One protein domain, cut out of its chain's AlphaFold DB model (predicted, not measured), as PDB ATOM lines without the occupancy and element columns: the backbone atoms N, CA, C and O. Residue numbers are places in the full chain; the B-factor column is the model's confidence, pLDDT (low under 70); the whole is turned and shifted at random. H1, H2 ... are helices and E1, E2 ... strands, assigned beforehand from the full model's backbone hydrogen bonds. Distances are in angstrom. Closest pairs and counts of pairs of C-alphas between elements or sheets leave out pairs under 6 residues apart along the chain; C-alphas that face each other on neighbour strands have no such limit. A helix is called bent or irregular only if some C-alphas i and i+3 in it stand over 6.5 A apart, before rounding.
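Overview. This is residues 13 to 61 and 82 to 196 of the 216 residues of an uncharacterized protein of Vitrella brassicaformis (strain CCMP3155) (UniProt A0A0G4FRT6). A small two-stranded hairpin, E1 and E2, sits among helices: H5 packs on E1, H6 and H7 pack on E2, and H2 crosses both H5 and H6. At one end of the long axis lies a head made mostly of loop, residues 87 to 122 with the short H3, and at the other end lies the loop of residues 29 to 40. The printed part has 164 residues, with two named strands and then seven named helices along the chain, E1 E2 H1 H2 H3 H4 H5 H6 H7; the sheet, in the order E1 - E2, is antiparallel and the class is mostly helix. The whole is compact, with a radius of gyration of the C-alphas of 16.8 A, yet elongated, spanning 52 by 29 by 26 A.

Along the chain. E1, residues 13 to 16, begins at C-alpha 13 (199.846, 204.030, 298.079) and is 9.6 A long. E2, residues 19 to 23, is 13.4 A long, and H1 is residues 25 to 28. H2, residues 41 to 57, is 24.5 A long. H3 is residues 83 to 86; H4, residues 123 to 128, is irregular, but only just, with C-alphas 125 and 128 6.7 A apart. H5, residues 133 to 144, is 16.4 A long. H6, residues 156 to 176, begins at C-alpha 156 (199.196, 194.337, 288.350) and is 30.0 A long. H7, residues 185 to 196, is 15.8 A long and ends at C-alpha 196 (199.907, 214.087, 300.083).

Arrangement. E1 and E2 form a hairpin, antiparallel at 159 degrees, with N 14 and O 21 2.8 A apart and N 19 and O 16 3.0 A apart, both within hydrogen-bond range. The closest C-alphas of E1 and H5 are those of Leu 14 and Val 134, 5.3 A apart; those of E2 and H7 are Ile 22 and Leu 188, 6.5 A; those of E2 and H6 are Val 21 and Ile 164, 7.0 A. H2 touches H5 at a steep tilt of 57 degrees, the same way, closest at the C-alphas of Glu 53 and Val 141, 5.9 A. H2 touches H6 at a steep tilt of 59 degrees, opposite ways, closest at the C-alphas of Cys 55 and Lys 162, 5.4 A. H4 and H5 form a helical hairpin at a shallow tilt of 16 degrees, closest at the C-alphas of Ala 123 and Phe 139, 5.2 A. H1 touches H6, with residues 167 to 174 of H6 alone, closest at the C-alphas of Tyr 27 and Cys 171, 4.7 A. H3 touches no helix. Every O i to N i+4 pair is within hydrogen-bond range in H2, H5 and H6; H7 has 5 of 8, H4 has 0 of 2 with 1 of 3 O i to N i+3 pairs, and H1 and H3 are too short for an O i to N i+4 pair.

Size, cuts and confidence. The two C-alphas farthest apart are those of Ser 37 and Lys 85, 54.7 A. Residues 62 to 81 are not printed, and C-alphas 61 and 82 are 14.0 A apart across this cut. The links H1 to H2, H3 to H4 and H5 to H6 are long. The mean pLDDT of the printed part is 73.3; 52 residues are under 70, among them residues 82 to 90 and 121 to 136.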
ATOM      1  N   VAL A  13     200.676 203.689 299.245       62.47
ATOM      2  CA  VAL A  13     199.846 204.030 298.079       62.47
ATOM      3  C   VAL A  13     200.322 203.272 296.844       62.47
ATOM      4  O   VAL A  13     201.390 203.544 296.308       62.47
ATOM      5  N   LEU A  14     199.505 202.348 296.343       66.56
ATOM      6  CA  LEU A  14     199.717 201.715 295.043       66.56
ATOM      7  C   LEU A  14     199.127 202.598 293.940       66.56
ATOM      8  O   LEU A  14     197.919 202.549 293.706       66.56
ATOM      9  N   VAL A  15     199.956 203.363 293.228       63.09
ATOM     10  CA  VAL A  15     199.511 204.146 292.056       63.09
ATOM     11  C   VAL A  15     199.682 203.341 290.762       63.09
ATOM     12  O   VAL A  15     200.730 202.755 290.507       63.09
ATOM     13  N   MET A  16     198.649 203.309 289.922       63.94
ATOM     14  CA  MET A  16     198.614 202.631 288.626       63.94
ATOM     15  C   MET A  16     197.832 203.460 287.605       63.94
ATOM     16  O   MET A  16     196.611 203.301 287.468       63.94
ATOM     17  N   GLY A  17     198.525 204.333 286.874       63.78
ATOM     18  CA  GLY A  17     197.866 205.278 285.974       63.78
ATOM     19  C   GLY A  17     196.883 206.152 286.756       63.78
ATOM     20  O   GLY A  17     197.282 206.836 287.688       63.78
ATOM     21  N   LEU A  18     195.592 206.064 286.424       60.41
ATOM     22  CA  LEU A  18     194.510 206.820 287.078       60.41
ATOM     23  C   LEU A  18     193.953 206.167 288.361       60.41
ATOM     24  O   LEU A  18     192.953 206.627 288.907       60.41
ATOM     25  N   HIS A  19     194.541 205.068 288.837       64.56
ATOM     26  CA  HIS A  19     194.045 204.349 290.013       64.56
ATOM     27  C   HIS A  19     195.049 204.379 291.163       64.56
ATOM     28  O   HIS A  19     196.231 204.145 290.946       64.56
ATOM     29  N   ALA A  20     194.561 204.566 292.392       64.31
ATOM     30  CA  ALA A  20     195.351 204.468 293.622       64.31
ATOM     31  C   ALA A  20     194.768 203.407 294.576       64.31
ATOM     32  O   ALA A  20     193.551 203.270 294.673       64.31
ATOM     33  N   VAL A  21     195.570 202.645 295.308       70.81
ATOM     34  CA  VAL A  21     195.077 201.812 296.425       70.81
ATOM     35  C   VAL A  21     195.809 202.232 297.681       70.81
ATOM     36  O   VAL A  21     197.030 202.285 297.663       70.81
ATOM     37  N   ILE A  22     195.061 202.546 298.737       72.44
ATOM     38  CA  ILE A  22     195.617 202.915 300.038       72.44
ATOM     39  C   ILE A  22     195.639 201.658 300.904       72.44
ATOM     40  O   ILE A  22     194.603 201.020 301.079       72.44
ATOM     41  N   ILE A  23     196.810 201.303 301.424       72.00
ATOM     42  CA  ILE A  23     196.995 200.236 302.406       72.00
ATOM     43  C   ILE A  23     197.475 200.913 303.683       72.00
ATOM     44  O   ILE A  23     198.630 201.319 303.795       72.00
ATOM     45  N   HIS A  24     196.562 201.081 304.629       70.56
ATOM     46  CA  HIS A  24     196.820 201.774 305.878       70.56
ATOM     47  C   HIS A  24     196.687 200.807 307.076       70.56
ATOM     48  O   HIS A  24     195.717 200.045 307.127       70.56
ATOM     49  N   PRO A  25     197.615 200.833 308.058       64.00
ATOM     50  CA  PRO A  25     197.714 199.856 309.150       64.00
ATOM     51  C   PRO A  25     196.406 199.684 309.923       64.00
ATOM     52  O   PRO A  25     195.938 198.565 310.098       64.00
ATOM     53  N   LEU A  26     195.757 200.799 310.279       61.03
ATOM     54  CA  LEU A  26     194.486 200.797 311.016       61.03
ATOM     55  C   LEU A  26     193.352 199.996 310.372       61.03
ATOM     56  O   LEU A  26     192.535 199.413 311.077       61.03
ATOM     57  N   TYR A  27     193.268 199.989 309.043       63.12
ATOM     58  CA  TYR A  27     192.145 199.366 308.343       63.12
ATOM     59  C   TYR A  27     192.422 197.902 308.003       63.12
ATOM     60  O   TYR A  27     191.516 197.202 307.545       63.12
ATOM     61  N   HIS A  28     193.668 197.440 308.160       67.88
ATOM     62  CA  HIS A  28     194.120 196.194 307.541       67.88
ATOM     63  C   HIS A  28     194.911 195.259 308.457       67.88
ATOM     64  O   HIS A  28     195.212 194.150 308.029       67.88
ATOM     65  N   SER A  29     195.183 195.653 309.705       72.69
ATOM     66  CA  SER A  29     195.770 194.778 310.721       72.69
ATOM     67  C   SER A  29     194.981 194.835 312.026       72.69
ATOM     68  O   SER A  29     194.675 195.915 312.523       72.69
ATOM     69  N   GLU A  30     194.650 193.667 312.579       73.38
ATOM     70  CA  GLU A  30     194.116 193.542 313.945       73.38
ATOM     71  C   GLU A  30     195.233 193.408 314.991       73.38
ATOM     72  O   GLU A  30     195.019 193.694 316.165       73.38
ATOM     73  N   ALA A  31     196.412 192.936 314.577       75.12
ATOM     74  CA  ALA A  31     197.504 192.571 315.473       75.12
ATOM     75  C   ALA A  31     198.494 193.719 315.723       75.12
ATOM     76  O   ALA A  31     199.357 193.614 316.598       75.12
ATOM     77  N   ILE A  32     198.374 194.807 314.961       74.81
ATOM     78  CA  ILE A  32     199.223 195.987 315.078       74.81
ATOM     79  C   ILE A  32     198.475 197.064 315.846       74.81
ATOM     80  O   ILE A  32     197.569 197.719 315.331       74.81
ATOM     81  N   ASP A  33     198.904 197.273 317.089       71.62
ATOM     82  CA  ASP A  33     198.475 198.433 317.854       71.62
ATOM     83  C   ASP A  33     199.102 199.695 317.255       71.62
ATOM     84  O   ASP A  33     200.316 199.904 317.302       71.62
ATOM     85  N   ARG A  34     198.253 200.566 316.709       67.06
ATOM     86  CA  ARG A  34     198.659 201.878 316.190       67.06
ATOM     87  C   ARG A  34     199.302 202.761 317.255       67.06
ATOM     88  O   ARG A  34     200.019 203.688 316.907       67.06
ATOM     89  N   ASN A  35     198.965 202.528 318.525       67.94
ATOM     90  CA  ASN A  35     199.420 203.340 319.641       67.94
ATOM     91  C   ASN A  35     200.727 202.808 320.239       67.94
ATOM     92  O   ASN A  35     201.285 203.447 321.135       67.94
ATOM     93  N   ALA A  36     201.229 201.672 319.741       70.69
ATOM     94  CA  ALA A  36     202.512 201.130 320.146       70.69
ATOM     95  C   ALA A  36     203.630 202.150 319.887       70.69
ATOM     96  O   ALA A  36     203.663 202.851 318.871       70.69
ATOM     97  N   SER A  37     204.557 202.237 320.837       74.00
ATOM     98  CA  SER A  37     205.714 203.122 320.774       74.00
ATOM     99  C   SER A  37     206.965 202.308 321.117       74.00
ATOM    100  O   SER A  37     207.140 201.975 322.290       74.00
ATOM    101  N   PRO A  38     207.839 201.996 320.139       75.06
ATOM    102  CA  PRO A  38     207.772 202.404 318.730       75.06
ATOM    103  C   PRO A  38     206.681 201.662 317.935       75.06
ATOM    104  O   PRO A  38     206.282 200.556 318.297       75.06
ATOM    105  N   PHE A  39     206.226 202.257 316.826       71.38
ATOM    106  CA  PHE A  39     205.326 201.576 315.893       71.38
ATOM    107  C   PHE A  39     206.038 200.350 315.280       71.38
ATOM    108  O   PHE A  39     207.188 200.476 314.838       71.38
ATOM    109  N   PRO A  40     205.399 199.166 315.215       76.38
ATOM    110  CA  PRO A  40     206.050 197.935 314.769       76.38
ATOM    111  C   PRO A  40     206.125 197.848 313.233       76.38
ATOM    112  O   PRO A  40     205.464 197.020 312.607       76.38
ATOM    113  N   HIS A  41     206.955 198.697 312.614       75.38
ATOM    114  CA  HIS A  41     207.089 198.817 311.154       75.38
ATOM    115  C   HIS A  41     207.364 197.487 310.440       75.38
ATOM    116  O   HIS A  41     206.714 197.203 309.437       75.38
ATOM    117  N   SER A  42     208.290 196.667 310.949       81.88
ATOM    118  CA  SER A  42     208.657 195.398 310.305       81.88
ATOM    119  C   SER A  42     207.479 194.428 310.248       81.88
ATOM    120  O   SER A  42     207.156 193.917 309.181       81.88
ATOM    121  N   ARG A  43     206.769 194.265 311.370       82.06
ATOM    122  CA  ARG A  43     205.575 193.414 311.452       82.06
ATOM    123  C   ARG A  43     204.452 193.930 310.555       82.06
ATOM    124  O   ARG A  43     203.764 193.152 309.908       82.06
ATOM    125  N   TRP A  44     204.286 195.251 310.482       78.94
ATOM    126  CA  TRP A  44     203.328 195.857 309.561       78.94
ATOM    127  C   TRP A  44     203.644 195.567 308.102       78.94
ATOM    128  O   TRP A  44     202.749 195.209 307.338       78.94
ATOM    129  N   GLN A  45     204.909 195.679 307.716       79.62
ATOM    130  CA  GLN A  45     205.322 195.353 306.362       79.62
ATOM    131  C   GLN A  45     205.119 193.864 306.048       79.62
ATOM    132  O   GLN A  45     204.634 193.555 304.962       79.62
ATOM    133  N   GLU A  46     205.431 192.962 306.982       84.12
ATOM    134  CA  GLU A  46     205.197 191.517 306.838       84.12
ATOM    135  C   GLU A  46     203.717 191.203 306.586       84.12
ATOM    136  O   GLU A  46     203.392 190.539 305.604       84.12
ATOM    137  N   GLU A  47     202.801 191.765 307.382       84.81
ATOM    138  CA  GLU A  47     201.360 191.561 307.178       84.81
ATOM    139  C   GLU A  47     200.878 192.098 305.820       84.81
ATOM    140  O   GLU A  47     200.041 191.486 305.152       84.81
ATOM    141  N   VAL A  48     201.425 193.227 305.359       81.62
ATOM    142  CA  VAL A  48     201.124 193.752 304.020       81.62
ATOM    143  C   VAL A  48     201.661 192.817 302.926       81.62
ATOM    144  O   VAL A  48     200.951 192.572 301.946       81.62
ATOM    145  N   GLU A  49     202.873 192.276 303.080       85.38
ATOM    146  CA  GLU A  49     203.448 191.289 302.156       85.38
ATOM    147  C   GLU A  49     202.577 190.019 302.085       85.38
ATOM    148  O   GLU A  49     202.255 189.573 300.980       85.38
ATOM    149  N   GLU A  50     202.089 189.505 303.218       87.50
ATOM    150  CA  GLU A  50     201.187 188.344 303.285       87.50
ATOM    151  C   GLU A  50     199.839 188.597 302.593       87.50
ATOM    152  O   GLU A  50     199.357 187.766 301.813       87.50
ATOM    153  N   ILE A  51     199.228 189.769 302.823       87.38
ATOM    154  CA  ILE A  51     197.977 190.160 302.151       87.38
ATOM    155  C   ILE A  51     198.183 190.176 300.634       87.38
ATOM    156  O   ILE A  51     197.358 189.639 299.885       87.38
ATOM    157  N   ILE A  52     199.276 190.786 300.170       85.88
ATOM    158  CA  ILE A  52     199.620 190.850 298.748       85.88
ATOM    159  C   ILE A  52     199.832 189.441 298.190       85.88
ATOM    160  O   ILE A  52     199.305 189.132 297.119       85.88
ATOM    161  N   GLU A  53     200.570 188.584 298.896       87.69
ATOM    162  CA  GLU A  53     200.868 187.225 298.451       87.69
ATOM    163  C   GLU A  53     199.586 186.407 298.273       87.69
ATOM    164  O   GLU A  53     199.371 185.805 297.214       87.69
ATOM    165  N   GLY A  54     198.696 186.454 299.268       87.12
ATOM    166  CA  GLY A  54     197.376 185.835 299.196       87.12
ATOM    167  C   GLY A  54     196.579 186.350 297.998       87.12
ATOM    168  O   GLY A  54     196.057 185.559 297.215       87.12
ATOM    169  N   CYS A  55     196.562 187.668 297.774       88.06
ATOM    170  CA  CYS A  55     195.858 188.265 296.639       88.06
ATOM    171  C   CYS A  55     196.403 187.794 295.288       88.06
ATOM    172  O   CYS A  55     195.615 187.530 294.383       88.06
ATOM    173  N   VAL A  56     197.727 187.686 295.143       86.25
ATOM    174  CA  VAL A  56     198.378 187.205 293.916       86.25
ATOM    175  C   VAL A  56     198.033 185.737 293.647       86.25
ATOM    176  O   VAL A  56     197.730 185.385 292.504       86.25
ATOM    177  N   LYS A  57     198.036 184.888 294.682       85.56
ATOM    178  CA  LYS A  57     197.695 183.457 294.574       85.56
ATOM    179  C   LYS A  57     196.208 183.226 294.281       85.56
ATOM    180  O   LYS A  57     195.878 182.324 293.515       85.56
ATOM    181  N   GLU A  58     195.327 184.053 294.840       87.81
ATOM    182  CA  GLU A  58     193.867 183.967 294.681       87.81
ATOM    183  C   GLU A  58     193.344 184.577 293.363       87.81
ATOM    184  O   GLU A  58     192.136 184.530 293.093       87.81
ATOM    185  N   VAL A  59     194.200 185.179 292.522       85.94
ATOM    186  CA  VAL A  59     193.763 185.666 291.205       85.94
ATOM    187  C   VAL A  59     193.311 184.475 290.339       85.94
ATOM    188  O   VAL A  59     194.126 183.593 290.051       85.94
ATOM    189  N   PRO A  60     192.056 184.455 289.839       84.31
ATOM    190  CA  PRO A  60     191.568 183.369 288.999       84.31
ATOM    191  C   PRO A  60     192.388 183.265 287.718       84.31
ATOM    192  O   PRO A  60     192.573 184.259 287.009       84.31
ATOM    193  N   ARG A  61     192.850 182.059 287.397       81.94
ATOM    194  CA  ARG A  61     193.549 181.766 286.145       81.94
ATOM    195  C   ARG A  61     192.513 181.308 285.131       81.94
ATOM    196  O   ARG A  61     191.787 180.353 285.394       81.94
ATOM    197  N   THR A  82     198.519 179.680 273.931       51.88
ATOM    198  CA  THR A  82     197.700 180.265 272.855       51.88
ATOM    199  C   THR A  82     197.404 181.758 273.049       51.88
ATOM    200  O   THR A  82     197.369 182.502 272.070       51.88
ATOM    201  N   GLY A  83     197.331 182.235 274.300       49.00
ATOM    202  CA  GLY A  83     197.167 183.659 274.635       49.00
ATOM    203  C   GLY A  83     198.321 184.572 274.188       49.00
ATOM    204  O   GLY A  83     198.119 185.765 273.975       49.00
ATOM    205  N   ILE A  84     199.527 184.033 273.966       51.03
ATOM    206  CA  ILE A  84     200.679 184.800 273.454       51.03
ATOM    207  C   ILE A  84     200.523 185.111 271.954       51.03
ATOM    208  O   ILE A  84     201.069 186.104 271.470       51.03
ATOM    209  N   LYS A  85     199.774 184.292 271.199       50.59
ATOM    210  CA  LYS A  85     199.578 184.492 269.752       50.59
ATOM    211  C   LYS A  85     198.552 185.590 269.452       50.59
ATOM    212  O   LYS A  85     198.796 186.379 268.546       50.59
ATOM    213  N   THR A  86     197.479 185.687 270.237       53.19
ATOM    214  CA  THR A  86     196.414 186.705 270.105       53.19
ATOM    215  C   THR A  86     196.792 188.079 270.665       53.19
ATOM    216  O   THR A  86     196.190 189.080 270.297       53.19
ATOM    217  N   ALA A  87     197.816 188.158 271.517       55.12
ATOM    218  CA  ALA A  87     198.277 189.407 272.125       55.12
ATOM    219  C   ALA A  87     199.270 190.220 271.264       55.12
ATOM    220  O   ALA A  87     199.626 191.349 271.624       55.12
ATOM    221  N   LYS A  88     199.763 189.668 270.145       51.34
ATOM    222  CA  LYS A  88     200.706 190.369 269.258       51.34
ATOM    223  C   LYS A  88     200.030 191.595 268.631       51.34
ATOM    224  O   LYS A  88     198.997 191.469 267.995       51.34
ATOM    225  N   GLY A  89     200.633 192.772 268.809       55.97
ATOM    226  CA  GLY A  89     200.135 194.041 268.256       55.97
ATOM    227  C   GLY A  89     199.219 194.852 269.182       55.97
ATOM    228  O   GLY A  89     198.999 196.026 268.916       55.97
ATOM    229  N   LEU A  90     198.752 194.289 270.305       65.06
ATOM    230  CA  LEU A  90     197.903 195.023 271.254       65.06
ATOM    231  C   LEU A  90     198.710 195.988 272.133       65.06
ATOM    232  O   LEU A  90     199.810 195.648 272.579       65.06
ATOM    233  N   ALA A  91     198.145 197.166 272.408       71.00
ATOM    234  CA  ALA A  91     198.692 198.126 273.364       71.00
ATOM    235  C   ALA A  91     198.733 197.547 274.790       71.00
ATOM    236  O   ALA A  91     198.064 196.561 275.109       71.00
ATOM    237  N   CYS A  92     199.540 198.155 275.659       75.00
ATOM    238  CA  CYS A  92     199.590 197.776 277.068       75.00
ATOM    239  C   CYS A  92     198.230 198.003 277.743       75.00
ATOM    240  O   CYS A  92     197.675 199.093 277.661       75.00
ATOM    241  N   SER A  93     197.729 197.016 278.488       73.94
ATOM    242  CA  SER A  93     196.428 197.096 279.172       73.94
ATOM    243  C   SER A  93     196.416 197.925 280.461       73.94
ATOM    244  O   SER A  93     195.406 197.965 281.162       73.94
ATOM    245  N   ILE A  94     197.528 198.581 280.796       70.62
ATOM    246  CA  ILE A  94     197.609 199.461 281.964       70.62
ATOM    247  C   ILE A  94     197.042 200.830 281.571       70.62
ATOM    248  O   ILE A  94     197.595 201.449 280.657       70.62
ATOM    249  N   PRO A  95     195.979 201.319 282.241       65.69
ATOM    250  CA  PRO A  95     195.403 202.630 281.953       65.69
ATOM    251  C   PRO A  95     196.460 203.739 281.997       65.69
ATOM    252  O   PRO A  95     197.268 203.787 282.922       65.69
ATOM    253  N   GLY A  96     196.464 204.618 280.993       66.19
ATOM    254  CA  GLY A  96     197.441 205.708 280.862       66.19
ATOM    255  C   GLY A  96     198.792 205.307 280.252       66.19
ATOM    256  O   GLY A  96     199.620 206.176 279.993       66.19
ATOM    257  N   CYS A  97     199.034 204.022 279.969       72.62
ATOM    258  CA  CYS A  97     200.261 203.597 279.299       72.62
ATOM    259  C   CYS A  97     200.205 203.884 277.792       72.62
ATOM    260  O   CYS A  97     199.371 203.331 277.079       72.62
ATOM    261  N   GLN A  98     201.148 204.685 277.294       70.31
ATOM    262  CA  GLN A  98     201.279 205.000 275.866       70.31
ATOM    263  C   GLN A  98     202.271 204.087 275.122       70.31
ATOM    264  O   GLN A  98     202.602 204.344 273.968       70.31
ATOM    265  N   GLU A  99     202.763 203.018 275.755       71.88
ATOM    266  CA  GLU A  99     203.741 202.116 275.139       71.88
ATOM    267  C   GLU A  99     203.091 201.300 274.011       71.88
ATOM    268  O   GLU A  99     202.329 200.357 274.252       71.88
ATOM    269  N   LYS A 100     203.412 201.672 272.769       60.25
ATOM    270  CA  LYS A 100     202.863 201.061 271.550       60.25
ATOM    271  C   LYS A 100     203.697 199.879 271.044       60.25
ATOM    272  O   LYS A 100     203.197 199.088 270.244       60.25
ATOM    273  N   THR A 101     204.955 199.718 271.472       57.12
ATOM    274  CA  THR A 101     205.863 198.782 270.790       57.12
ATOM    275  C   THR A 101     205.674 197.323 271.208       57.12
ATOM    276  O   THR A 101     205.592 196.962 272.386       57.12
ATOM    277  N   ALA A 102     205.613 196.438 270.210       56.44
ATOM    278  CA  ALA A 102     205.646 194.985 270.357       56.44
ATOM    279  C   ALA A 102     207.048 194.478 270.730       56.44
ATOM    280  O   ALA A 102     207.757 193.930 269.897       56.44
ATOM    281  N   SER A 103     207.468 194.653 271.987       61.06
ATOM    282  CA  SER A 103     208.729 194.067 272.466       61.06
ATOM    283  C   SER A 103     208.575 192.566 272.777       61.06
ATOM    284  O   SER A 103     207.577 192.184 273.396       61.06
ATOM    285  N   PRO A 104     209.571 191.708 272.467       57.09
ATOM    286  CA  PRO A 104     209.578 190.295 272.867       57.09
ATOM    287  C   PRO A 104     209.556 190.075 274.390       57.09
ATOM    288  O   PRO A 104     209.310 188.960 274.831       57.09
ATOM    289  N   ARG A 105     209.775 191.127 275.193       67.31
ATOM    290  CA  ARG A 105     209.698 191.101 276.664       67.31
ATOM    291  C   ARG A 105     208.306 191.425 277.223       67.31
ATOM    292  O   ARG A 105     208.163 191.628 278.427       67.31
ATOM    293  N   CYS A 106     207.287 191.544 276.374       73.19
ATOM    294  CA  CYS A 106     205.915 191.727 276.843       73.19
ATOM    295  C   CYS A 106     205.367 190.421 277.417       73.19
ATOM    296  O   CYS A 106     205.625 189.351 276.872       73.19
ATOM    297  N   LYS A 107     204.575 190.525 278.484       78.75
ATOM    298  CA  LYS A 107     203.943 189.374 279.138       78.75
ATOM    299  C   LYS A 107     202.438 189.393 278.913       78.75
ATOM    300  O   LYS A 107     201.848 190.454 278.700       78.75
ATOM    301  N   VAL A 108     201.818 188.220 278.952       80.81
ATOM    302  CA  VAL A 108     200.365 188.060 278.836       80.81
ATOM    303  C   VAL A 108     199.843 187.534 280.154       80.81
ATOM    304  O   VAL A 108     200.352 186.545 280.670       80.81
ATOM    305  N   CYS A 109     198.861 188.226 280.724       83.12
ATOM    306  CA  CYS A 109     198.307 187.827 282.006       83.12
ATOM    307  C   CYS A 109     197.488 186.544 281.866       83.12
ATOM    308  O   CYS A 109     196.553 186.515 281.074       83.12
ATOM    309  N   VAL A 110     197.752 185.526 282.681       84.62
ATOM    310  CA  VAL A 110     196.981 184.266 282.658       84.62
ATOM    311  C   VAL A 110     195.570 184.396 283.246       84.62
ATOM    312  O   VAL A 110     194.758 183.488 283.132       84.62
ATOM    313  N   SER A 111     195.253 185.527 283.881       85.69
ATOM    314  CA  SER A 111     193.918 185.806 284.423       85.69
ATOM    315  C   SER A 111     193.025 186.542 283.425       85.69
ATOM    316  O   SER A 111     191.915 186.112 283.128       85.69
ATOM    317  N   CYS A 112     193.504 187.658 282.870       84.44
ATOM    318  CA  CYS A 112     192.704 188.482 281.960       84.44
ATOM    319  C   CYS A 112     193.075 188.323 280.481       84.44
ATOM    320  O   CYS A 112     192.424 188.932 279.640       84.44
ATOM    321  N   HIS A 113     194.112 187.544 280.156       81.94
ATOM    322  CA  HIS A 113     194.661 187.374 278.802       81.94
ATOM    323  C   HIS A 113     195.072 188.684 278.114       81.94
ATOM    324  O   HIS A 113     195.269 188.726 276.902       81.94
ATOM    325  N   THR A 114     195.253 189.760 278.886       80.00
ATOM    326  CA  THR A 114     195.699 191.044 278.344       80.00
ATOM    327  C   THR A 114     197.218 191.133 278.296       80.00
ATOM    328  O   THR A 114     197.933 190.557 279.127       80.00
ATOM    329  N   ARG A 115     197.710 191.878 277.304       78.69
ATOM    330  CA  ARG A 115     199.132 192.143 277.114       78.69
ATOM    331  C   ARG A 115     199.598 193.281 278.009       78.69
ATOM    332  O   ARG A 115     198.992 194.349 278.056       78.69
ATOM    333  N   VAL A 116     200.749 193.076 278.633       78.69
ATOM    334  CA  VAL A 116     201.432 194.074 279.448       78.69
ATOM    335  C   VAL A 116     202.821 194.323 278.867       78.69
ATOM    336  O   VAL A 116     203.533 193.384 278.492       78.69
ATOM    337  N   CYS A 117     203.200 195.598 278.733       76.69
ATOM    338  CA  CYS A 117     204.492 195.975 278.167       76.69
ATOM    339  C   CYS A 117     205.656 195.554 279.075       76.69
ATOM    340  O   CYS A 117     205.470 195.229 280.247       76.69
ATOM    341  N   LYS A 118     206.884 195.595 278.543       73.06
ATOM    342  CA  LYS A 118     208.098 195.218 279.289       73.06
ATOM    343  C   LYS A 118     208.261 195.993 280.609       73.06
ATOM    344  O   LYS A 118     208.785 195.433 281.566       73.06
ATOM    345  N   TYR A 119     207.791 197.244 280.663       71.94
ATOM    346  CA  TYR A 119     207.857 198.084 281.861       71.94
ATOM    347  C   TYR A 119     206.857 197.643 282.925       71.94
ATOM    348  O   TYR A 119     207.211 197.483 284.082       71.94
ATOM    349  N   HIS A 120     205.625 197.355 282.513       73.56
ATOM    350  CA  HIS A 120     204.552 196.992 283.431       73.56
ATOM    351  C   HIS A 120     204.496 195.493 283.774       73.56
ATOM    352  O   HIS A 120     203.760 195.090 284.673       73.56
ATOM    353  N   GLY A 121     205.249 194.665 283.045       69.38
ATOM    354  CA  GLY A 121     205.342 193.218 283.234       69.38
ATOM    355  C   GLY A 121     206.581 192.759 284.006       69.38
ATOM    356  O   GLY A 121     206.775 191.552 284.163       69.38
ATOM    357  N   SER A 122     207.443 193.672 284.464       66.31
ATOM    358  CA  SER A 122     208.641 193.329 285.236       66.31
ATOM    359  C   SER A 122     208.866 194.282 286.401       66.31
ATOM    360  O   SER A 122     208.771 195.493 286.224       66.31
ATOM    361  N   ALA A 123     209.251 193.725 287.551       59.84
ATOM    362  CA  ALA A 123     209.665 194.469 288.738       59.84
ATOM    363  C   ALA A 123     210.829 195.429 288.432       59.84
ATOM    364  O   ALA A 123     210.829 196.586 288.849       59.84
ATOM    365  N   ASP A 124     211.798 194.953 287.643       59.12
ATOM    366  CA  ASP A 124     213.065 195.648 287.383       59.12
ATOM    367  C   ASP A 124     212.889 196.994 286.681       59.12
ATOM    368  O   ASP A 124     213.717 197.890 286.826       59.12
ATOM    369  N   ASN A 125     211.800 197.139 285.927       55.25
ATOM    370  CA  ASN A 125     211.554 198.297 285.081       55.25
ATOM    371  C   ASN A 125     210.681 199.366 285.757       55.25
ATOM    372  O   ASN A 125     210.510 200.445 285.192       55.25
ATOM    373  N   TYR A 126     210.163 199.099 286.963       57.66
ATOM    374  CA  TYR A 126     209.478 200.107 287.778       57.66
ATOM    375  C   TYR A 126     210.428 201.007 288.567       57.66
ATOM    376  O   TYR A 126     209.979 202.021 289.086       57.66
ATOM    377  N   LYS A 127     211.739 200.722 288.557       49.72
ATOM    378  CA  LYS A 127     212.779 201.556 289.190       49.72
ATOM    379  C   LYS A 127     212.760 203.027 288.739       49.72
ATOM    380  O   LYS A 127     213.315 203.878 289.422       49.72
ATOM    381  N   HIS A 128     212.136 203.336 287.600       48.38
ATOM    382  CA  HIS A 128     211.973 204.708 287.110       48.38
ATOM    383  C   HIS A 128     210.852 205.492 287.814       48.38
ATOM    384  O   HIS A 128     210.846 206.719 287.756       48.38
ATOM    385  N   TYR A 129     209.928 204.820 288.502       51.97
ATOM    386  CA  TYR A 129     208.879 205.458 289.290       51.97
ATOM    387  C   TYR A 129     209.363 205.611 290.735       51.97
ATOM    388  O   TYR A 129     209.074 204.781 291.588       51.97
ATOM    389  N   LYS A 130     210.092 206.701 291.002       45.34
ATOM    390  CA  LYS A 130     210.674 207.081 292.309       45.34
ATOM    391  C   LYS A 130     209.689 207.170 293.498       45.34
ATOM    392  O   LYS A 130     210.120 207.498 294.593       45.34
ATOM    393  N   TYR A 131     208.397 206.906 293.295       49.06
ATOM    394  CA  TYR A 131     207.313 207.192 294.243       49.06
ATOM    395  C   TYR A 131     206.354 206.011 294.461       49.06
ATOM    396  O   TYR A 131     205.173 206.224 294.725       49.06
ATOM    397  N   ASN A 132     206.796 204.763 294.271       61.44
ATOM    398  CA  ASN A 132     205.873 203.627 294.342       61.44
ATOM    399  C   ASN A 132     206.480 202.368 294.971       61.44
ATOM    400  O   ASN A 132     206.497 201.292 294.368       61.44
ATOM    401  N   ASP A 133     206.944 202.504 296.213       63.66
ATOM    402  CA  ASP A 133     207.467 201.399 297.029       63.66
ATOM    403  C   ASP A 133     206.477 200.228 297.128       63.66
ATOM    404  O   ASP A 133     206.876 199.069 297.197       63.66
ATOM    405  N   VAL A 134     205.175 200.505 297.014       67.12
ATOM    406  CA  VAL A 134     204.111 199.491 297.009       67.12
ATOM    407  C   VAL A 134     204.100 198.671 295.733       67.12
ATOM    408  O   VAL A 134     203.931 197.459 295.789       67.12
ATOM    409  N   VAL A 135     204.295 199.289 294.565       68.88
ATOM    410  CA  VAL A 135     204.450 198.523 293.322       68.88
ATOM    411  C   VAL A 135     205.691 197.633 293.403       68.88
ATOM    412  O   VAL A 135     205.635 196.468 292.999       68.88
ATOM    413  N   HIS A 136     206.792 198.148 293.955       69.88
ATOM    414  CA  HIS A 136     207.992 197.350 294.193       69.88
ATOM    415  C   HIS A 136     207.715 196.174 295.137       69.88
ATOM    416  O   HIS A 136     208.092 195.046 294.814       69.88
ATOM    417  N   LEU A 137     206.994 196.408 296.235       75.50
ATOM    418  CA  LEU A 137     206.569 195.382 297.185       75.50
ATOM    419  C   LEU A 137     205.692 194.320 296.515       75.50
ATOM    420  O   LEU A 137     205.977 193.128 296.611       75.50
ATOM    421  N   VAL A 138     204.686 194.744 295.745       77.06
ATOM    422  CA  VAL A 138     203.797 193.837 295.011       77.06
ATOM    423  C   VAL A 138     204.580 192.967 294.041       77.06
ATOM    424  O   VAL A 138     204.337 191.764 293.971       77.06
ATOM    425  N   PHE A 139     205.539 193.528 293.307       76.19
ATOM    426  CA  PHE A 139     206.338 192.724 292.392       76.19
ATOM    427  C   PHE A 139     207.374 191.841 293.078       76.19
ATOM    428  O   PHE A 139     207.620 190.742 292.578       76.19
ATOM    429  N   LYS A 140     207.959 192.273 294.200       81.50
ATOM    430  CA  LYS A 140     208.825 191.434 295.040       81.50
ATOM    431  C   LYS A 140     208.051 190.189 295.478       81.50
ATOM    432  O   LYS A 140     208.461 189.075 295.152       81.50
ATOM    433  N   VAL A 141     206.883 190.389 296.086       82.75
ATOM    434  CA  VAL A 141     206.011 189.309 296.564       82.75
ATOM    435  C   VAL A 141     205.513 188.441 295.406       82.75
ATOM    436  O   VAL A 141     205.600 187.218 295.456       82.75
ATOM    437  N   ALA A 142     205.071 189.038 294.294       80.00
ATOM    438  CA  ALA A 142     204.632 188.278 293.122       80.00
ATOM    439  C   ALA A 142     205.766 187.457 292.482       80.00
ATOM    440  O   ALA A 142     205.513 186.405 291.893       80.00
ATOM    441  N   THR A 143     207.015 187.920 292.581       80.50
ATOM    442  CA  THR A 143     208.191 187.170 292.122       80.50
ATOM    443  C   THR A 143     208.470 185.984 293.039       80.50
ATOM    444  O   THR A 143     208.638 184.874 292.537       80.50
ATOM    445  N   GLN A 144     208.439 186.191 294.360       83.44
ATOM    446  CA  GLN A 144     208.578 185.123 295.359       83.44
ATOM    447  C   GLN A 144     207.478 184.059 295.207       83.44
ATOM    448  O   GLN A 144     207.765 182.866 295.220       83.44
ATOM    449  N   ALA A 145     206.245 184.480 294.916       80.06
ATOM    450  CA  ALA A 145     205.110 183.601 294.631       80.06
ATOM    451  C   ALA A 145     205.118 182.981 293.212       80.06
ATOM    452  O   ALA A 145     204.128 182.380 292.795       80.06
ATOM    453  N   GLN A 146     206.193 183.157 292.430       80.06
ATOM    454  CA  GLN A 146     206.354 182.670 291.048       80.06
ATOM    455  C   GLN A 146     205.298 183.167 290.033       80.06
ATOM    456  O   GLN A 146     205.253 182.710 288.882       80.06
ATOM    457  N   ALA A 147     204.501 184.174 290.401       77.62
ATOM    458  CA  ALA A 147     203.447 184.786 289.589       77.62
ATOM    459  C   ALA A 147     203.968 185.829 288.582       77.62
ATOM    460  O   ALA A 147     203.188 186.486 287.893       77.62
ATOM    461  N   MET A 148     205.290 185.986 288.481       76.38
ATOM    462  CA  MET A 148     205.963 186.854 287.507       76.38
ATOM    463  C   MET A 148     206.657 186.082 286.375       76.38
ATOM    464  O   MET A 148     207.221 186.704 285.469       76.38
ATOM    465  N   THR A 149     206.611 184.748 286.393       75.44
ATOM    466  CA  THR A 149     207.178 183.889 285.338       75.44
ATOM    467  C   THR A 149     206.393 184.015 284.026       75.44
ATOM    468  O   THR A 149     205.221 184.384 284.032       75.44
ATOM    469  N   GLU A 150     207.017 183.711 282.880       70.62
ATOM    470  CA  GLU A 150     206.377 183.844 281.553       70.62
ATOM    471  C   GLU A 150     205.050 183.072 281.457       70.62
ATOM    472  O   GLU A 150     204.095 183.557 280.853       70.62
ATOM    473  N   HIS A 151     204.972 181.902 282.094       74.00
ATOM    474  CA  HIS A 151     203.811 181.013 282.033       74.00
ATOM    475  C   HIS A 151     202.767 181.249 283.127       74.00
ATOM    476  O   HIS A 151     201.651 180.767 282.982       74.00
ATOM    477  N   ASN A 152     203.099 181.980 284.196       80.06
ATOM    478  CA  ASN A 152     202.186 182.235 285.319       80.06
ATOM    479  C   ASN A 152     201.930 183.726 285.552       80.06
ATOM    480  O   ASN A 152     201.426 184.093 286.610       80.06
ATOM    481  N   PHE A 153     202.301 184.587 284.602       83.50
ATOM    482  CA  PHE A 153     202.259 186.029 284.802       83.50
ATOM    483  C   PHE A 153     200.852 186.518 285.178       83.50
ATOM    484  O   PHE A 153     199.891 186.349 284.424       83.50
ATOM    485  N   ILE A 154     200.745 187.191 286.320       83.25
ATOM    486  CA  ILE A 154     199.552 187.923 286.743       83.25
ATOM    487  C   ILE A 154     199.833 189.419 286.616       83.25
ATOM    488  O   ILE A 154     200.821 189.924 287.143       83.25
ATOM    489  N   CYS A 155     198.981 190.149 285.887       82.00
ATOM    490  CA  CYS A 155     199.178 191.583 285.736       82.00
ATOM    491  C   CYS A 155     198.781 192.330 287.005       82.00
ATOM    492  O   CYS A 155     197.841 191.957 287.711       82.00
ATOM    493  N   LEU A 156     199.440 193.467 287.211       79.88
ATOM    494  CA  LEU A 156     199.196 194.337 288.350       79.88
ATOM    495  C   LEU A 156     197.723 194.782 288.449       79.88
ATOM    496  O   LEU A 156     197.218 194.970 289.545       79.88
ATOM    497  N   ASN A 157     196.997 194.879 287.326       81.44
ATOM    498  CA  ASN A 157     195.573 195.229 287.329       81.44
ATOM    499  C   ASN A 157     194.701 194.136 287.974       81.44
ATOM    500  O   ASN A 157     193.817 194.446 288.771       81.44
ATOM    501  N   CYS A 158     194.964 192.862 287.666       85.00
ATOM    502  CA  CYS A 158     194.276 191.734 288.296       85.00
ATOM    503  C   CYS A 158     194.621 191.641 289.786       85.00
ATOM    504  O   CYS A 158     193.717 191.497 290.609       85.00
ATOM    505  N   THR A 159     195.903 191.807 290.136       85.06
ATOM    506  CA  THR A 159     196.347 191.859 291.537       85.06
ATOM    507  C   THR A 159     195.669 192.998 292.293       85.06
ATOM    508  O   THR A 159     195.148 192.780 293.380       85.06
ATOM    509  N   ARG A 160     195.592 194.197 291.701       83.81
ATOM    510  CA  ARG A 160     194.948 195.380 292.292       83.81
ATOM    511  C   ARG A 160     193.486 195.126 292.644       83.81
ATOM    512  O   ARG A 160     193.055 195.509 293.724       83.81
ATOM    513  N   ILE A 161     192.718 194.517 291.738       84.88
ATOM    514  CA  ILE A 161     191.298 194.222 291.983       84.88
ATOM    515  C   ILE A 161     191.156 193.298 293.196       84.88
ATOM    516  O   ILE A 161     190.366 193.594 294.092       84.88
ATOM    517  N   LYS A 162     191.951 192.222 293.257       87.69
ATOM    518  CA  LYS A 162     191.950 191.306 294.408       87.69
ATOM    519  C   LYS A 162     192.398 191.982 295.696       87.69
ATOM    520  O   LYS A 162     191.753 191.804 296.723       87.69
ATOM    521  N   LEU A 163     193.430 192.816 295.619       85.06
ATOM    522  CA  LEU A 163     193.932 193.577 296.752       85.06
ATOM    523  C   LEU A 163     192.854 194.509 297.320       85.06
ATOM    524  O   LEU A 163     192.594 194.465 298.514       85.06
ATOM    525  N   ILE A 164     192.146 195.269 296.476       84.19
ATOM    526  CA  ILE A 164     191.023 196.118 296.913       84.19
ATOM    527  C   ILE A 164     189.949 195.287 297.627       84.19
ATOM    528  O   ILE A 164     189.533 195.653 298.723       84.19
ATOM    529  N   GLN A 165     189.532 194.160 297.042       86.50
ATOM    530  CA  GLN A 165     188.513 193.286 297.635       86.50
ATOM    531  C   GLN A 165     188.944 192.745 299.005       86.50
ATOM    532  O   GLN A 165     188.156 192.751 299.955       86.50
ATOM    533  N   LYS A 166     190.203 192.306 299.135       88.12
ATOM    534  CA  LYS A 166     190.745 191.777 300.393       88.12
ATOM    535  C   LYS A 166     190.825 192.870 301.456       88.12
ATOM    536  O   LYS A 166     190.329 192.676 302.560       88.12
ATOM    537  N   LEU A 167     191.366 194.036 301.106       84.88
ATOM    538  CA  LEU A 167     191.505 195.181 302.008       84.88
ATOM    539  C   LEU A 167     190.149 195.713 302.487       84.88
ATOM    540  O   LEU A 167     189.997 196.000 303.670       84.88
ATOM    541  N   GLN A 168     189.147 195.785 301.605       84.00
ATOM    542  CA  GLN A 168     187.771 196.131 301.983       84.00
ATOM    543  C   GLN A 168     187.168 195.102 302.944       84.00
ATOM    544  O   GLN A 168     186.523 195.477 303.918       84.00
ATOM    545  N   THR A 169     187.414 193.811 302.702       87.38
ATOM    546  CA  THR A 169     186.945 192.734 303.588       87.38
ATOM    547  C   THR A 169     187.564 192.849 304.981       87.38
ATOM    548  O   THR A 169     186.858 192.705 305.980       87.38
ATOM    549  N   ILE A 170     188.869 193.132 305.064       85.38
ATOM    550  CA  ILE A 170     189.561 193.323 306.345       85.38
ATOM    551  C   ILE A 170     189.047 194.587 307.042       85.38
ATOM    552  O   ILE A 170     188.698 194.525 308.214       85.38
ATOM    553  N   CYS A 171     188.898 195.697 306.314       82.75
ATOM    554  CA  CYS A 171     188.361 196.945 306.860       82.75
ATOM    555  C   CYS A 171     186.961 196.749 307.455       82.75
ATOM    556  O   CYS A 171     186.699 197.182 308.575       82.75
ATOM    557  N   ALA A 172     186.067 196.059 306.739       84.12
ATOM    558  CA  ALA A 172     184.726 195.766 307.232       84.12
ATOM    559  C   ALA A 172     184.764 194.900 308.505       84.12
ATOM    560  O   ALA A 172     184.048 195.178 309.465       84.12
ATOM    561  N   ARG A 173     185.636 193.884 308.547       85.94
ATOM    562  CA  ARG A 173     185.826 193.025 309.727       85.94
ATOM    563  C   ARG A 173     186.357 193.807 310.931       85.94
ATOM    564  O   ARG A 173     185.826 193.665 312.032       85.94
ATOM    565  N   ASN A 174     187.365 194.648 310.720       83.31
ATOM    566  CA  ASN A 174     187.973 195.471 311.764       83.31
ATOM    567  C   ASN A 174     186.985 196.518 312.294       83.31
ATOM    568  O   ASN A 174     186.964 196.792 313.495       83.31
ATOM    569  N   ALA A 175     186.109 197.041 311.434       81.69
ATOM    570  CA  ALA A 175     185.061 197.969 311.836       81.69
ATOM    571  C   ALA A 175     184.007 197.326 312.750       81.69
ATOM    572  O   ALA A 175     183.616 197.931 313.747       81.69
ATOM    573  N   VAL A 176     183.608 196.073 312.493       85.81
ATOM    574  CA  VAL A 176     182.722 195.313 313.404       85.81
ATOM    575  C   VAL A 176     183.353 195.160 314.794       85.81
ATOM    576  O   VAL A 176     182.657 195.211 315.806       85.81
ATOM    577  N   LYS A 177     184.683 195.043 314.854       81.31
ATOM    578  CA  LYS A 177     185.465 194.973 316.098       81.31
ATOM    579  C   LYS A 177     185.764 196.343 316.721       81.31
ATOM    580  O   LYS A 177     186.476 196.402 317.718       81.31
ATOM    581  N   LYS A 178     185.230 197.435 316.158       79.00
ATOM    582  CA  LYS A 178     185.473 198.828 316.582       79.00
ATOM    583  C   LYS A 178     186.952 199.240 316.551       79.00
ATOM    584  O   LYS A 178     187.352 200.149 317.271       79.00
ATOM    585  N   LEU A 179     187.763 198.589 315.713       73.44
ATOM    586  CA  LEU A 179     189.186 198.910 315.545       73.44
ATOM    587  C   LEU A 179     189.404 200.063 314.552       73.44
ATOM    588  O   LEU A 179     190.381 200.801 314.657       73.44
ATOM    589  N   CYS A 180     188.486 200.237 313.597       72.50
ATOM    590  CA  CYS A 180     188.499 201.326 312.623       72.50
ATOM    591  C   CYS A 180     187.077 201.703 312.183       72.50
ATOM    592  O   CYS A 180     186.113 200.988 312.455       72.50
ATOM    593  N   GLU A 181     186.937 202.812 311.459       75.38
ATOM    594  CA  GLU A 181     185.707 203.112 310.724       75.38
ATOM    595  C   GLU A 181     185.622 202.248 309.459       75.38
ATOM    596  O   GLU A 181     186.640 201.928 308.837       75.38
ATOM    597  N   ASN A 182     184.407 201.875 309.053       80.88
ATOM    598  CA  ASN A 182     184.204 201.163 307.796       80.88
ATOM    599  C   ASN A 182     184.273 202.154 306.625       80.88
ATOM    600  O   ASN A 182     183.281 202.811 306.309       80.88
ATOM    601  N   LYS A 183     185.447 202.276 306.000       77.81
ATOM    602  CA  LYS A 183     185.682 203.206 304.889       77.81
ATOM    603  C   LYS A 183     185.868 202.481 303.562       77.81
ATOM    604  O   LYS A 183     186.539 201.458 303.443       77.81
ATOM    605  N   THR A 184     185.306 203.068 302.515       81.56
ATOM    606  CA  THR A 184     185.563 202.676 301.128       81.56
ATOM    607  C   THR A 184     186.961 203.122 300.688       81.56
ATOM    608  O   THR A 184     187.507 204.105 301.187       81.56
ATOM    609  N   MET A 185     187.529 202.470 299.665       77.06
ATOM    610  CA  MET A 185     188.794 202.920 299.060       77.06
ATOM    611  C   MET A 185     188.727 204.358 298.528       77.06
ATOM    612  O   MET A 185     189.748 205.035 298.479       77.06
ATOM    613  N   GLN A 186     187.549 204.840 298.122       77.56
ATOM    614  CA  GLN A 186     187.373 206.218 297.663       77.56
ATOM    615  C   GLN A 186     187.481 207.218 298.820       77.56
ATOM    616  O   GLN A 186     188.158 208.231 298.667       77.56
ATOM    617  N   GLN A 187     186.889 206.906 299.976       80.31
ATOM    618  CA  GLN A 187     187.029 207.715 301.190       80.31
ATOM    619  C   GLN A 187     188.485 207.747 301.668       80.31
ATOM    620  O   GLN A 187     189.018 208.824 301.906       80.31
ATOM    621  N   LEU A 188     189.167 206.595 301.686       75.38
ATOM    622  CA  LEU A 188     190.589 206.541 302.047       75.38
ATOM    623  C   LEU A 188     191.472 207.334 301.073       75.38
ATOM    624  O   LEU A 188     192.424 207.986 301.488       75.38
ATOM    625  N   ARG A 189     191.169 207.326 299.769       73.12
ATOM    626  CA  ARG A 189     191.870 208.200 298.814       73.12
ATOM    627  C   ARG A 189     191.631 209.675 299.135       73.12
ATOM    628  O   ARG A 189     192.588 210.434 299.139       73.12
ATOM    629  N   ALA A 190     190.392 210.084 299.390       73.62
ATOM    630  CA  ALA A 190     190.103 211.479 299.722       73.62
ATOM    631  C   ALA A 190     190.878 211.935 300.972       73.62
ATOM    632  O   ALA A 190     191.455 213.014 300.973       73.62
ATOM    633  N   GLU A 191     190.966 211.072 301.982       73.31
ATOM    634  CA  GLU A 191     191.635 211.352 303.255       73.31
ATOM    635  C   GLU A 191     193.168 211.365 303.155       73.31
ATOM    636  O   GLU A 191     193.817 212.262 303.685       73.31
ATOM    637  N   TYR A 192     193.770 210.399 302.452       67.75
ATOM    638  CA  TYR A 192     195.228 210.204 302.472       67.75
ATOM    639  C   TYR A 192     195.939 210.612 301.171       67.75
ATOM    640  O   TYR A 192     197.093 211.041 301.200       67.75
ATOM    641  N   TYR A 193     195.276 210.496 300.015       62.84
ATOM    642  CA  TYR A 193     195.877 210.800 298.706       62.84
ATOM    643  C   TYR A 193     195.822 212.294 298.354       62.84
ATOM    644  O   TYR A 193     196.715 212.793 297.669       62.84
ATOM    645  N   ILE A 194     194.799 213.019 298.823       58.09
ATOM    646  CA  ILE A 194     194.711 214.481 298.646       58.09
ATOM    647  C   ILE A 194     195.685 215.182 299.600       58.09
ATOM    648  O   ILE A 194     196.447 216.035 299.154       58.09
ATOM    649  N   ASN A 195     195.759 214.740 300.861       49.84
ATOM    650  CA  ASN A 195     196.686 215.292 301.859       49.84
ATOM    651  C   ASN A 195     198.172 215.171 301.474       49.84
ATOM    652  O   ASN A 195     198.994 215.953 301.937       49.84
ATOM    653  N   THR A 196     198.532 214.235 300.592       49.41
ATOM    654  CA  THR A 196     199.907 214.087 300.083       49.41
ATOM    655  C   THR A 196     200.188 214.862 298.792       49.41
ATOM    656  O   THR A 196     201.351 215.129 298.505       49.41
TER     657      THR A 196